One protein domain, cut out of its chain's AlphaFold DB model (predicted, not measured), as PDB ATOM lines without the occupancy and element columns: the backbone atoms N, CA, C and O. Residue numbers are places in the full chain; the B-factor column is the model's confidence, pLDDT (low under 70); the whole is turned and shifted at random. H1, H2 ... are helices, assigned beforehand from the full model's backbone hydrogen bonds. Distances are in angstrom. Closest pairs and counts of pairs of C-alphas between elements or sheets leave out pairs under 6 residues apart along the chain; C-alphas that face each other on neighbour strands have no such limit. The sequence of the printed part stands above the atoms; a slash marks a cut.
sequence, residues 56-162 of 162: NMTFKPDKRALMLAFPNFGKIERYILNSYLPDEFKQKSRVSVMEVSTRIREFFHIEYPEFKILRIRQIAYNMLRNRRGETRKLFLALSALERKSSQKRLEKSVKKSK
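What this domain is: This is residues 56 to 162 of the 162 residues of an uncharacterized protein of Geobacter sp. OR-1 (UniProt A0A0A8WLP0). Look for an L of two helices, H4 and long H5, with H1 packed on H5, H2 on H4, H3 beside H2, and residues 151 to 162 sticking out. The 107 printed residues hold five named helices, H1 to H5 in order: all helix. The whole is only just loose, close to compact: radius of gyration of the C-alphas 15.9 A, spans 53 by 35 by 29 A.

How they stand to each other: Start at H1, residues 61 to 69; it touches H5, residues 134 to 160, closest C-alphas Ala 65 and Leu 142, 5.2 A. H2, residues 75 to 84, touches H4, residues 114 to 129, closest C-alphas Leu 81 and Ile 120, 6.0 A, at a steep tilt of 51 degrees. H2 and H3, residues 97 to 108, form a hairpin, closest C-alphas Ile 80 and Val 100, 6.8 A. H4 and H5 only just touch, only at the corner, closest C-alphas Met 127 and Arg 136, 5.3 A. O i to N i+4 pairs are within hydrogen-bond range throughout H1, H3, H4 and H5, and 5 of 6 in H2.

Where its parts are: Find H1 beginning at C-alpha 61, (138.417, 63.246, 6.744). H4 runs 22.3 A; H5 runs 39.2 A to C-alpha 160, (159.423, 63.329, 15.046).

The domain as a whole: The printed part has no cut; the H2 to H3 link is long. pLDDT is under 70 at residues 87 to 93, 130 to 133, 135 and 153 to 162.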
ATOM      1  N   ASN A  56     137.410  71.875  12.632       80.62
ATOM      2  CA  ASN A  56     136.909  70.732  11.877       80.62
ATOM      3  C   ASN A  56     137.778  69.473  12.012       80.62
ATOM      4  O   ASN A  56     137.295  68.378  11.717       80.62
ATOM      5  N   MET A  57     139.030  69.574  12.476       79.81
ATOM      6  CA  MET A  57     139.950  68.429  12.580       79.81
ATOM      7  C   MET A  57     139.469  67.316  13.514       79.81
ATOM      8  O   MET A  57     139.890  66.172  13.345       79.81
ATOM      9  N   THR A  58     138.567  67.620  14.445       80.81
ATOM     10  CA  THR A  58     137.920  66.631  15.321       80.81
ATOM     11  C   THR A  58     137.085  65.605  14.544       80.81
ATOM     12  O   THR A  58     136.864  64.485  15.009       80.81
ATOM     13  N   PHE A  59     136.637  65.942  13.333       81.25
ATOM     14  CA  PHE A  59     135.889  65.039  12.465       81.25
ATOM     15  C   PHE A  59     136.815  64.220  11.567       81.25
ATOM     16  O   PHE A  59     137.842  64.705  11.106       81.25
ATOM     17  N   LYS A  60     136.417  62.982  11.239       81.19
ATOM     18  CA  LYS A  60     137.128  62.154  10.251       81.19
ATOM     19  C   LYS A  60     137.179  62.846   8.871       81.19
ATOM     20  O   LYS A  60     136.211  63.524   8.521       81.19
ATOM     21  N   PRO A  61     138.241  62.634   8.068       78.94
ATOM     22  CA  PRO A  61     138.417  63.246   6.744       78.94
ATOM     23  C   PRO A  61     137.181  63.183   5.835       78.94
ATOM     24  O   PRO A  61     136.718  64.216   5.358       78.94
ATOM     25  N   ASP A  62     136.574  62.005   5.673       74.88
ATOM     26  CA  ASP A  62     135.405  61.845   4.795       74.88
ATOM     27  C   ASP A  62     134.173  62.601   5.324       74.88
ATOM     28  O   ASP A  62     133.375  63.146   4.562       74.88
ATOM     29  N   LYS A  63     134.047  62.716   6.652       79.25
ATOM     30  CA  LYS A  63     132.983  63.499   7.292       79.25
ATOM     31  C   LYS A  63     133.184  65.000   7.068       79.25
ATOM     32  O   LYS A  63     132.200  65.690   6.811       79.25
ATOM     33  N   ARG A  64     134.430  65.495   7.116       82.31
ATOM     34  CA  ARG A  64     134.754  66.893   6.769       82.31
ATOM     35  C   ARG A  64     134.393  67.191   5.317       82.31
ATOM     36  O   ARG A  64     133.685  68.160   5.054       82.31
ATOM     37  N   ALA A  65     134.777  66.310   4.393       80.38
ATOM     38  CA  ALA A  65     134.446  66.454   2.977       80.38
ATOM     39  C   ALA A  65     132.927  66.503   2.730       80.38
ATOM     40  O   ALA A  65     132.457  67.334   1.955       80.38
ATOM     41  N   LEU A  66     132.140  65.675   3.431       80.44
ATOM     42  CA  LEU A  66     130.675  65.731   3.364       80.44
ATOM     43  C   LEU A  66     130.097  67.035   3.924       80.44
ATOM     44  O   LEU A  66     129.154  67.568   3.347       80.44
ATOM     45  N   MET A  67     130.632  67.548   5.035       82.81
ATOM     46  CA  MET A  67     130.180  68.819   5.615       82.81
ATOM     47  C   MET A  67     130.422  69.993   4.665       82.81
ATOM     48  O   MET A  67     129.543  70.833   4.508       82.81
ATOM     49  N   LEU A  68     131.578  70.010   3.999       81.56
ATOM     50  CA  LEU A  68     131.953  71.057   3.051       81.56
ATOM     51  C   LEU A  68     131.194  70.950   1.719       81.56
ATOM     52  O   LEU A  68     130.777  71.964   1.170       81.56
ATOM     53  N   ALA A  69     130.973  69.737   1.204       81.19
ATOM     54  CA  ALA A  69     130.230  69.535  -0.043       81.19
ATOM     55  C   ALA A  69     128.706  69.706   0.120       81.19
ATOM     56  O   ALA A  69     128.019  70.036  -0.846       81.19
ATOM     57  N   PHE A  70     128.176  69.475   1.329       83.56
ATOM     58  CA  PHE A  70     126.749  69.561   1.656       83.56
ATOM     59  C   PHE A  70     126.529  70.395   2.929       83.56
ATOM     60  O   PHE A  70     126.120  69.851   3.964       83.56
ATOM     61  N   PRO A  71     126.767  71.718   2.874       79.94
ATOM     62  CA  PRO A  71     126.667  72.589   4.048       79.94
ATOM     63  C   PRO A  71     125.236  72.663   4.597       79.94
ATOM     64  O   PRO A  71     125.036  72.734   5.804       79.94
ATOM     65  N   ASN A  72     124.239  72.547   3.714       84.81
ATOM     66  CA  ASN A  72     122.822  72.581   4.077       84.81
ATOM     67  C   ASN A  72     122.307  71.268   4.677       84.81
ATOM     68  O   ASN A  72     121.167  71.228   5.129       84.81
ATOM     69  N   PHE A  73     123.097  70.188   4.645       87.88
ATOM     70  CA  PHE A  73     122.656  68.912   5.197       87.88
ATOM     71  C   PHE A  73     122.925  68.861   6.697       87.88
ATOM     72  O   PHE A  73     124.039  69.101   7.151       87.88
ATOM     73  N   GLY A  74     121.928  68.478   7.481       87.69
ATOM     74  CA  GLY A  74     122.067  68.181   8.898       87.69
ATOM     75  C   GLY A  74     122.839  66.883   9.170       87.69
ATOM     76  O   GLY A  74     123.307  66.174   8.274       87.69
ATOM     77  N   LYS A  75     122.967  66.530  10.455       88.75
ATOM     78  CA  LYS A  75     123.653  65.302  10.905       88.75
ATOM     79  C   LYS A  75     123.022  64.031  10.310       88.75
ATOM     80  O   LYS A  75     123.754  63.188   9.800       88.75
ATOM     81  N   ILE A  76     121.689  63.923  10.348       92.25
ATOM     82  CA  ILE A  76     120.939  62.764   9.832       92.25
ATOM     83  C   ILE A  76     121.046  62.689   8.305       92.25
ATOM     84  O   ILE A  76     121.295  61.628   7.748       92.25
ATOM     85  N   GLU A  77     120.944  63.821   7.614       93.62
ATOM     86  CA  GLU A  77     120.977  63.863   6.149       93.62
ATOM     87  C   GLU A  77     122.346  63.454   5.597       93.62
ATOM     88  O   GLU A  77     122.428  62.668   4.654       93.62
ATOM     89  N   ARG A  78     123.431  63.898   6.245       90.88
ATOM     90  CA  ARG A  78     124.789  63.430   5.932       90.88
ATOM     91  C   ARG A  78     124.980  61.944   6.239       90.88
ATOM     92  O   ARG A  78     125.662  61.268   5.477       90.88
ATOM     93  N   TYR A  79     124.374  61.427   7.310       90.19
ATOM     94  CA  TYR A  79     124.399  59.993   7.621       90.19
ATOM     95  C   TYR A  79     123.695  59.163   6.536       90.19
ATOM     96  O   TYR A  79     124.251  58.172   6.054       90.19
ATOM     97  N   ILE A  80     122.512  59.603   6.096       92.19
ATOM     98  CA  ILE A  80     121.770  58.980   4.992       92.19
ATOM     99  C   ILE A  80     122.609  59.007   3.715       92.19
ATOM    100  O   ILE A  80     122.781  57.975   3.072       92.19
ATOM    101  N   LEU A  81     123.161  60.170   3.362       89.69
ATOM    102  CA  LEU A  81     123.986  60.331   2.168       89.69
ATOM    103  C   LEU A  81     125.183  59.371   2.192       89.69
ATOM    104  O   LEU A  81     125.402  58.640   1.230       89.69
ATOM    105  N   ASN A  82     125.899  59.313   3.316       87.00
ATOM    106  CA  ASN A  82     127.044  58.424   3.493       87.00
ATOM    107  C   ASN A  82     126.665  56.935   3.428       87.00
ATOM    108  O   ASN A  82     127.483  56.120   3.025       87.00
ATOM    109  N   SER A  83     125.428  56.575   3.782       88.44
ATOM    110  CA  SER A  83     124.936  55.191   3.689       88.44
ATOM    111  C   SER A  83     124.781  54.704   2.243       88.44
ATOM    112  O   SER A  83     124.765  53.499   2.005       88.44
ATOM    113  N   TYR A  84     124.657  55.622   1.279       87.50
ATOM    114  CA  TYR A  84     124.490  55.307  -0.144       87.50
ATOM    115  C   TYR A  84     125.734  55.580  -0.992       87.50
ATOM    116  O   TYR A  84     125.780  55.170  -2.156       87.50
ATOM    117  N   LEU A  85     126.724  56.289  -0.447       81.75
ATOM    118  CA  LEU A  85     128.004  56.479  -1.111       81.75
ATOM    119  C   LEU A  85     128.874  55.228  -0.910       81.75
ATOM    120  O   LEU A  85     128.881  54.650   0.174       81.75
ATOM    121  N   PRO A  86     129.592  54.775  -1.949       72.62
ATOM    122  CA  PRO A  86     130.478  53.632  -1.831       72.62
ATOM    123  C   PRO A  86     131.646  53.983  -0.910       72.62
ATOM    124  O   PRO A  86     132.369  54.949  -1.155       72.62
ATOM    125  N   ASP A  87     131.841  53.164   0.118       66.94
ATOM    126  CA  ASP A  87     133.113  53.064   0.829       66.94
ATOM    127  C   ASP A  87     134.108  52.358  -0.108       66.94
ATOM    128  O   ASP A  87     133.764  51.336  -0.704       66.94
ATOM    129  N   GLU A  88     135.347  52.844  -0.228       54.28
ATOM    130  CA  GLU A  88     136.393  52.184  -1.044       54.28
ATOM    131  C   GLU A  88     136.677  50.739  -0.592       54.28
ATOM    132  O   GLU A  88     137.199  49.939  -1.366       54.28
ATOM    133  N   PHE A  89     136.263  50.394   0.631       42.81
ATOM    134  CA  PHE A  89     136.472  49.102   1.282       42.81
ATOM    135  C   PHE A  89     135.193  48.274   1.485       42.81
ATOM    136  O   PHE A  89     135.274  47.163   2.006       42.81
ATOM    137  N   LYS A  90     134.007  48.769   1.095       52.12
ATOM    138  CA  LYS A  90     132.755  47.999   1.198       52.12
ATOM    139  C   LYS A  90     132.290  47.540  -0.174       52.12
ATOM    140  O   LYS A  90     132.207  48.320  -1.121       52.12
ATOM    141  N   GLN A  91     131.935  46.258  -0.266       50.06
ATOM    142  CA  GLN A  91     131.214  45.732  -1.422       50.06
ATOM    143  C   GLN A  91     129.961  46.575  -1.679       50.06
ATOM    144  O   GLN A  91     129.317  47.050  -0.747       50.06
ATOM    145  N   LYS A  92     129.631  46.756  -2.965       56.78
ATOM    146  CA  LYS A  92     128.496  47.542  -3.477       56.78
ATOM    147  C   LYS A  92     127.136  46.915  -3.120       56.78
ATOM    148  O   LYS A  92     126.313  46.691  -4.008       56.78
ATOM    149  N   SER A  93     126.876  46.598  -1.857       61.47
ATOM    150  CA  SER A  93     125.542  46.202  -1.431       61.47
ATOM    151  C   SER A  93     124.628  47.424  -1.520       61.47
ATOM    152  O   SER A  93     124.916  48.506  -1.005       61.47
ATOM    153  N   ARG A  94     123.528  47.280  -2.263       72.69
ATOM    154  CA  ARG A  94     122.497  48.315  -2.325       72.69
ATOM    155  C   ARG A  94     121.773  48.327  -0.985       72.69
ATOM    156  O   ARG A  94     120.942  47.465  -0.738       72.69
ATOM    157  N   VAL A  95     122.094  49.306  -0.146       86.06
ATOM    158  CA  VAL A  95     121.377  49.539   1.112       86.06
ATOM    159  C   VAL A  95     119.934  49.932   0.789       86.06
ATOM    160  O   VAL A  95     119.693  50.779  -0.080       86.06
ATOM    161  N   SER A  96     118.959  49.307   1.447       90.62
ATOM    162  CA  SER A  96     117.544  49.646   1.241       90.62
ATOM    163  C   SER A  96     117.148  50.911   2.019       90.62
ATOM    164  O   SER A  96     117.835  51.343   2.942       90.62
ATOM    165  N   VAL A  97     116.033  51.546   1.649       92.75
ATOM    166  CA  VAL A  97     115.501  52.700   2.404       92.75
ATOM    167  C   VAL A  97     115.019  52.272   3.787       92.75
ATOM    168  O   VAL A  97     115.293  52.963   4.762       92.75
ATOM    169  N   MET A  98     114.390  51.099   3.878       93.62
ATOM    170  CA  MET A  98     113.954  50.501   5.140       93.62
ATOM    171  C   MET A  98     115.131  50.250   6.092       93.62
ATOM    172  O   MET A  98     115.052  50.574   7.274       93.62
ATOM    173  N   GLU A  99     116.252  49.745   5.576       93.38
ATOM    174  CA  GLU A  99     117.470  49.521   6.359       93.38
ATOM    175  C   GLU A  99     118.065  50.839   6.875       93.38
ATOM    176  O   GLU A  99     118.437  50.938   8.042       93.38
ATOM    177  N   VAL A 100     118.102  51.884   6.039       93.31
ATOM    178  CA  VAL A 100     118.534  53.220   6.481       93.31
ATOM    179  C   VAL A 100     117.577  53.797   7.523       93.31
ATOM    180  O   VAL A 100     118.039  54.334   8.523       93.31
ATOM    181  N   SER A 101     116.264  53.665   7.326       95.25
ATOM    182  CA  SER A 101     115.249  54.125   8.282       95.25
ATOM    183  C   SER A 101     115.410  53.445   9.645       95.25
ATOM    184  O   SER A 101     115.477  54.120  10.672       95.25
ATOM    185  N   THR A 102     115.595  52.122   9.641       95.38
ATOM    186  CA  THR A 102     115.836  51.315  10.849       95.38
ATOM    187  C   THR A 102     117.085  51.797  11.581       95.38
ATOM    188  O   THR A 102     117.017  52.135  12.758       95.38
ATOM    189  N   ARG A 103     118.201  51.965  10.862       93.94
ATOM    190  CA  ARG A 103     119.441  52.506  11.433       93.94
ATOM    191  C   ARG A 103     119.262  53.910  12.000       93.94
ATOM    192  O   ARG A 103     119.836  54.224  13.037       93.94
ATOM    193  N   ILE A 104     118.491  54.780  11.344       95.25
ATOM    194  CA  ILE A 104     118.242  56.124  11.880       95.25
ATOM    195  C   ILE A 104     117.490  56.033  13.206       95.25
ATOM    196  O   ILE A 104     117.883  56.695  14.165       95.25
ATOM    197  N   ARG A 105     116.458  55.188  13.277       94.62
ATOM    198  CA  ARG A 105     115.703  54.962  14.511       94.62
ATOM    199  C   ARG A 105     116.606  54.428  15.627       94.62
ATOM    200  O   ARG A 105     116.527  54.919  16.746       94.62
ATOM    201  N   GLU A 106     117.498  53.492  15.321       93.94
ATOM    202  CA  GLU A 106     118.432  52.906  16.294       93.94
ATOM    203  C   GLU A 106     119.501  53.898  16.779       93.94
ATOM    204  O   GLU A 106     119.738  54.005  17.977       93.94
ATOM    205  N   PHE A 107     120.143  54.642  15.869       92.75
ATOM    206  CA  PHE A 107     121.282  55.509  16.203       92.75
ATOM    207  C   PHE A 107     120.899  56.922  16.647       92.75
ATOM    208  O   PHE A 107     121.679  57.582  17.335       92.75
ATOM    209  N   PHE A 108     119.760  57.435  16.182       91.94
ATOM    210  CA  PHE A 108     119.319  58.806  16.449       91.94
ATOM    211  C   PHE A 108     118.039  58.867  17.276       91.94
ATOM    212  O   PHE A 108     117.648  59.970  17.647       91.94
ATOM    213  N   HIS A 109     117.403  57.725  17.561       93.00
ATOM    214  CA  HIS A 109     116.173  57.631  18.355       93.00
ATOM    215  C   HIS A 109     115.027  58.496  17.806       93.00
ATOM    216  O   HIS A 109     114.222  59.033  18.560       93.00
ATOM    217  N   ILE A 110     114.968  58.653  16.479       92.50
ATOM    218  CA  ILE A 110     113.984  59.487  15.776       92.50
ATOM    219  C   ILE A 110     113.411  58.711  14.592       92.50
ATOM    220  O   ILE A 110     114.144  58.044  13.860       92.50
ATOM    221  N   GLU A 111     112.109  58.861  14.353       92.56
ATOM    222  CA  GLU A 111     111.491  58.456  13.093       92.56
ATOM    223  C   GLU A 111     111.723  59.519  12.023       92.56
ATOM    224  O   GLU A 111     111.273  60.662  12.133       92.56
ATOM    225  N   TYR A 112     112.462  59.152  10.977       93.12
ATOM    226  CA  TYR A 112     112.788  60.076   9.900       93.12
ATOM    227  C   TYR A 112     111.900  59.823   8.678       93.12
ATOM    228  O   TYR A 112     111.811  58.678   8.231       93.12
ATOM    229  N   PRO A 113     111.272  60.859   8.089       95.00
ATOM    230  CA  PRO A 113     110.338  60.660   6.990       95.00
ATOM    231  C   PRO A 113     110.981  59.981   5.779       95.00
ATOM    232  O   PRO A 113     111.980  60.462   5.233       95.00
ATOM    233  N   GLU A 114     110.359  58.903   5.307       94.44
ATOM    234  CA  GLU A 114     110.903  58.066   4.235       94.44
ATOM    235  C   GLU A 114     111.150  58.850   2.936       94.44
ATOM    236  O   GLU A 114     112.191  58.700   2.293       94.44
ATOM    237  N   PHE A 115     110.249  59.774   2.588       94.69
ATOM    238  CA  PHE A 115     110.393  60.615   1.397       94.69
ATOM    239  C   PHE A 115     111.685  61.454   1.415       94.69
ATOM    240  O   PHE A 115     112.285  61.697   0.363       94.69
ATOM    241  N   LYS A 116     112.165  61.870   2.598       94.25
ATOM    242  CA  LYS A 116     113.445  62.584   2.731       94.25
ATOM    243  C   LYS A 116     114.624  61.643   2.494       94.25
ATOM    244  O   LYS A 116     115.580  62.035   1.825       94.25
ATOM    245  N   ILE A 117     114.542  60.403   2.980       95.44
ATOM    246  CA  ILE A 117     115.553  59.364   2.728       95.44
ATOM    247  C   ILE A 117     115.647  59.086   1.222       95.44
ATOM    248  O   ILE A 117     116.741  59.109   0.657       95.44
ATOM    249  N   LEU A 118     114.503  58.918   0.552       93.88
ATOM    250  CA  LEU A 118     114.415  58.718  -0.897       93.88
ATOM    251  C   LEU A 118     115.045  59.871  -1.686       93.88
ATOM    252  O   LEU A 118     115.823  59.633  -2.613       93.88
ATOM    253  N   ARG A 119     114.761  61.118  -1.294       93.69
ATOM    254  CA  ARG A 119     115.353  62.306  -1.919       93.69
ATOM    255  C   ARG A 119     116.878  62.301  -1.808       93.69
ATOM    256  O   ARG A 119     117.564  62.544  -2.800       93.69
ATOM    257  N   ILE A 120     117.421  61.998  -0.630       92.69
ATOM    258  CA  ILE A 120     118.873  61.965  -0.412       92.69
ATOM    259  C   ILE A 120     119.516  60.793  -1.161       92.69
ATOM    260  O   ILE A 120     120.573  60.967  -1.767       92.69
ATOM    261  N   ARG A 121     118.856  59.629  -1.211       91.62
ATOM    262  CA  ARG A 121     119.286  58.492  -2.041       91.62
ATOM    263  C   ARG A 121     119.413  58.893  -3.508       91.62
ATOM    264  O   ARG A 121     120.408  58.563  -4.151       91.62
ATOM    265  N   GLN A 122     118.436  59.634  -4.033       89.44
ATOM    266  CA  GLN A 122     118.481  60.121  -5.410       89.44
ATOM    267  C   GLN A 122     119.673  61.054  -5.641       89.44
ATOM    268  O   GLN A 122     120.357  60.927  -6.655       89.44
ATOM    269  N   ILE A 123     119.963  61.955  -4.696       88.06
ATOM    270  CA  ILE A 123     121.143  62.831  -4.754       88.06
ATOM    271  C   ILE A 123     122.425  61.990  -4.791       88.06
ATOM    272  O   ILE A 123     123.253  62.190  -5.680       88.06
ATOM    273  N   ALA A 124     122.553  60.998  -3.904       87.31
ATOM    274  CA  ALA A 124     123.696  60.088  -3.868       87.31
ATOM    275  C   ALA A 124     123.887  59.363  -5.212       87.31
ATOM    276  O   ALA A 124     124.975  59.361  -5.788       87.31
ATOM    277  N   TYR A 125     122.819  58.793  -5.771       85.94
ATOM    278  CA  TYR A 125     122.886  58.078  -7.047       85.94
ATOM    279  C   TYR A 125     123.171  59.002  -8.228       85.94
ATOM    280  O   TYR A 125     123.945  58.632  -9.113       85.94
ATOM    281  N   ASN A 126     122.630  60.221  -8.228       84.00
ATOM    282  CA  ASN A 126     122.963  61.232  -9.226       84.00
ATOM    283  C   ASN A 126     124.455  61.583  -9.173       84.00
ATOM    284  O   ASN A 126     125.093  61.657 -10.225       84.00
ATOM    285  N   MET A 127     125.045  61.716  -7.979       78.62
ATOM    286  CA  MET A 127     126.493  61.907  -7.836       78.62
ATOM    287  C   MET A 127     127.273  60.726  -8.413       78.62
ATOM    288  O   MET A 127     128.255  60.933  -9.122       78.62
ATOM    289  N   LEU A 128     126.841  59.490  -8.160       77.19
ATOM    290  CA  LEU A 128     127.520  58.294  -8.669       77.19
ATOM    291  C   LEU A 128     127.396  58.136 -10.189       77.19
ATOM    292  O   LEU A 128     128.363  57.718 -10.835       77.19
ATOM    293  N   ARG A 129     126.256  58.519 -10.771       74.31
ATOM    294  CA  ARG A 129     125.976  58.403 -12.209       74.31
ATOM    295  C   ARG A 129     126.618  59.527 -13.026       74.31
ATOM    296  O   ARG A 129     127.236  59.259 -14.054       74.31
ATOM    297  N   ASN A 130     126.551  60.773 -12.554       67.62
ATOM    298  CA  ASN A 130     127.052  61.933 -13.290       67.62
ATOM    299  C   ASN A 130     128.523  62.218 -12.974       67.62
ATOM    300  O   ASN A 130     128.842  62.921 -12.017       67.62
ATOM    301  N   ARG A 131     129.437  61.756 -13.839       59.19
ATOM    302  CA  ARG A 131     130.877  62.088 -13.753       59.19
ATOM    303  C   ARG A 131     131.177  63.592 -13.882       59.19
ATOM    304  O   ARG A 131     132.269  64.019 -13.527       59.19
ATOM    305  N   ARG A 132     130.231  64.391 -14.395       56.81
ATOM    306  CA  ARG A 132     130.403  65.831 -14.661       56.81
ATOM    307  C   ARG A 132     129.744  66.767 -13.639       56.81
ATOM    308  O   ARG A 132     130.000  67.962 -13.723       56.81
ATOM    309  N   GLY A 133     128.946  66.257 -12.696       66.62
ATOM    310  CA  GLY A 133     128.225  67.099 -11.734       66.62
ATOM    311  C   GLY A 133     129.170  67.852 -10.794       66.62
ATOM    312  O   GLY A 133     130.073  67.243 -10.217       66.62
ATOM    313  N   GLU A 134     128.953  69.157 -10.625       72.38
ATOM    314  CA  GLU A 134     129.801  70.037  -9.805       72.38
ATOM    315  C   GLU A 134     129.908  69.553  -8.359       72.38
ATOM    316  O   GLU A 134     131.009  69.433  -7.834       72.38
ATOM    317  N   THR A 135     128.794  69.135  -7.756       69.62
ATOM    318  CA  THR A 135     128.771  68.615  -6.381       69.62
ATOM    319  C   THR A 135     129.611  67.346  -6.213       69.62
ATOM    320  O   THR A 135     130.277  67.173  -5.195       69.62
ATOM    321  N   ARG A 136     129.637  66.455  -7.217       71.50
ATOM    322  CA  ARG A 136     130.497  65.259  -7.190       71.50
ATOM    323  C   ARG A 136     131.965  65.650  -7.327       71.50
ATOM    324  O   ARG A 136     132.792  65.114  -6.596       71.50
ATOM    325  N   LYS A 137     132.292  66.557  -8.255       74.31
ATOM    326  CA  LYS A 137     133.665  67.056  -8.436       74.31
ATOM    327  C   LYS A 137     134.173  67.705  -7.151       74.31
ATOM    328  O   LYS A 137     135.268  67.369  -6.715       74.31
ATOM    329  N   LEU A 138     133.350  68.546  -6.528       76.44
ATOM    330  CA  LEU A 138     133.641  69.196  -5.255       76.44
ATOM    331  C   LEU A 138     133.859  68.161  -4.148       76.44
ATOM    332  O   LEU A 138     134.910  68.168  -3.519       76.44
ATOM    333  N   PHE A 139     132.930  67.217  -3.962       78.38
ATOM    334  CA  PHE A 139     133.076  66.155  -2.964       78.38
ATOM    335  C   PHE A 139     134.355  65.332  -3.168       78.38
ATOM    336  O   PHE A 139     135.107  65.132  -2.225       78.38
ATOM    337  N   LEU A 140     134.642  64.891  -4.397       76.56
ATOM    338  CA  LEU A 140     135.849  64.112  -4.690       76.56
ATOM    339  C   LEU A 140     137.132  64.925  -4.478       76.56
ATOM    340  O   LEU A 140     138.093  64.394  -3.923       76.56
ATOM    341  N   ALA A 141     137.153  66.195  -4.892       75.81
ATOM    342  CA  ALA A 141     138.289  67.086  -4.681       75.81
ATOM    343  C   ALA A 141     138.550  67.303  -3.185       75.81
ATOM    344  O   ALA A 141     139.685  67.154  -2.736       75.81
ATOM    345  N   LEU A 142     137.496  67.570  -2.408       78.56
ATOM    346  CA  LEU A 142     137.574  67.743  -0.958       78.56
ATOM    347  C   LEU A 142     138.034  66.459  -0.264       78.56
ATOM    348  O   LEU A 142     138.976  66.501   0.522       78.56
ATOM    349  N   SER A 143     137.459  65.304  -0.604       78.50
ATOM    350  CA  SER A 143     137.887  64.010  -0.060       78.50
ATOM    351  C   SER A 143     139.358  63.717  -0.375       78.50
ATOM    352  O   SER A 143     140.110  63.292   0.500       78.50
ATOM    353  N   ALA A 144     139.814  63.992  -1.601       78.00
ATOM    354  CA  ALA A 144     141.213  63.803  -1.982       78.00
ATOM    355  C   ALA A 144     142.164  64.752  -1.231       78.00
ATOM    356  O   ALA A 144     143.235  64.328  -0.789       78.00
ATOM    357  N   LEU A 145     141.784  66.023  -1.068       76.19
ATOM    358  CA  LEU A 145     142.546  67.008  -0.294       76.19
ATOM    359  C   LEU A 145     142.661  66.593   1.175       76.19
ATOM    360  O   LEU A 145     143.756  66.618   1.738       76.19
ATOM    361  N   GLU A 146     141.557  66.147   1.769       80.25
ATOM    362  CA  GLU A 146     141.498  65.726   3.167       80.25
ATOM    363  C   GLU A 146     142.307  64.455   3.448       80.25
ATOM    364  O   GLU A 146     142.913  64.302   4.513       80.25
ATOM    365  N   ARG A 147     142.401  63.551   2.472       76.19
ATOM    366  CA  ARG A 147     143.287  62.384   2.560       76.19
ATOM    367  C   ARG A 147     144.756  62.776   2.440       76.19
ATOM    368  O   ARG A 147     145.555  62.367   3.279       76.19
ATOM    369  N   LYS A 148     145.116  63.619   1.462       75.19
ATOM    370  CA  LYS A 148     146.496  64.118   1.292       75.19
ATOM    371  C   LYS A 148     146.987  64.874   2.529       75.19
ATOM    372  O   LYS A 148     148.140  64.709   2.929       75.19
ATOM    373  N   SER A 149     146.131  65.697   3.135       71.94
ATOM    374  CA  SER A 149     146.462  66.434   4.359       71.94
ATOM    375  C   SER A 149     146.682  65.485   5.543       71.94
ATOM    376  O   SER A 149     147.647  65.652   6.292       71.94
ATOM    377  N   SER A 150     145.849  64.448   5.669       72.88
ATOM    378  CA  SER A 150     145.959  63.426   6.716       72.88
ATOM    379  C   SER A 150     147.230  62.576   6.565       72.88
ATOM    380  O   SER A 150     147.948  62.368   7.541       72.88
ATOM    381  N   GLN A 151     147.571  62.169   5.339       73.62
ATOM    382  CA  GLN A 151     148.757  61.356   5.044       73.62
ATOM    383  C   GLN A 151     150.072  62.115   5.295       73.62
ATOM    384  O   GLN A 151     150.936  61.622   6.018       73.62
ATOM    385  N   LYS A 152     150.187  63.368   4.822       72.94
ATOM    386  CA  LYS A 152     151.357  64.230   5.103       72.94
ATOM    387  C   LYS A 152     151.596  64.447   6.602       72.94
ATOM    388  O   LYS A 152     152.726  64.689   7.024       72.94
ATOM    389  N   ARG A 153     150.538  64.428   7.418       65.00
ATOM    390  CA  ARG A 153     150.642  64.602   8.875       65.00
ATOM    391  C   ARG A 153     151.120  63.333   9.572       65.00
ATOM    392  O   ARG A 153     152.000  63.439  10.423       65.00
ATOM    393  N   LEU A 154     150.616  62.165   9.169       67.12
ATOM    394  CA  LEU A 154     151.115  60.870   9.644       67.12
ATOM    395  C   LEU A 154     152.628  60.752   9.404       67.12
ATOM    396  O   LEU A 154     153.381  60.501  10.339       67.12
ATOM    397  N   GLU A 155     153.095  61.079   8.200       68.88
ATOM    398  CA  GLU A 155     154.525  61.057   7.858       68.88
ATOM    399  C   GLU A 155     155.374  62.020   8.706       68.88
ATOM    400  O   GLU A 155     156.482  61.676   9.123       68.88
ATOM    401  N   LYS A 156     154.864  63.225   9.008       67.62
ATOM    402  CA  LYS A 156     155.548  64.189   9.887       67.62
ATOM    403  C   LYS A 156     155.588  63.737  11.347       67.62
ATOM    404  O   LYS A 156     156.568  64.027  12.023       67.62
ATOM    405  N   SER A 157     154.549  63.055  11.831       63.50
ATOM    406  CA  SER A 157     154.518  62.524  13.200       63.50
ATOM    407  C   SER A 157     155.519  61.380  13.387       63.50
ATOM    408  O   SER A 157     156.304  61.417  14.327       63.50
ATOM    409  N   VAL A 158     155.607  60.455  12.425       63.03
ATOM    410  CA  VAL A 158     156.564  59.333  12.453       63.03
ATOM    411  C   VAL A 158     158.017  59.820  12.399       63.03
ATOM    412  O   VAL A 158     158.883  59.239  13.045       63.03
ATOM    413  N   LYS A 159     158.297  60.915  11.677       59.69
ATOM    414  CA  LYS A 159     159.635  61.528  11.617       59.69
ATOM    415  C   LYS A 159     160.055  62.275  12.888       59.69
ATOM    416  O   LYS A 159     161.238  62.538  13.032       59.69
ATOM    417  N   LYS A 160     159.122  62.653  13.769       58.16
ATOM    418  CA  LYS A 160     159.423  63.329  15.046       58.16
ATOM    419  C   LYS A 160     159.586  62.362  16.226       58.16
ATOM    420  O   LYS A 160     159.989  62.797  17.296       58.16
ATOM    421  N   SER A 161     159.232  61.092  16.043       53.84
ATOM    422  CA  SER A 161     159.327  60.034  17.061       53.84
ATOM    423  C   SER A 161     160.524  59.095  16.855       53.84
ATOM    424  O   SER A 161     160.610  58.073  17.529       53.84
ATOM    425  N   LYS A 162     161.415  59.422  15.912       48.22
ATOM    426  CA  LYS A 162     162.737  58.816  15.720       48.22
ATOM    427  C   LYS A 162     163.792  59.868  16.018       48.22
ATOM    428  O   LYS A 162     164.856  59.466  16.523       48.22
TER     429      LYS A 162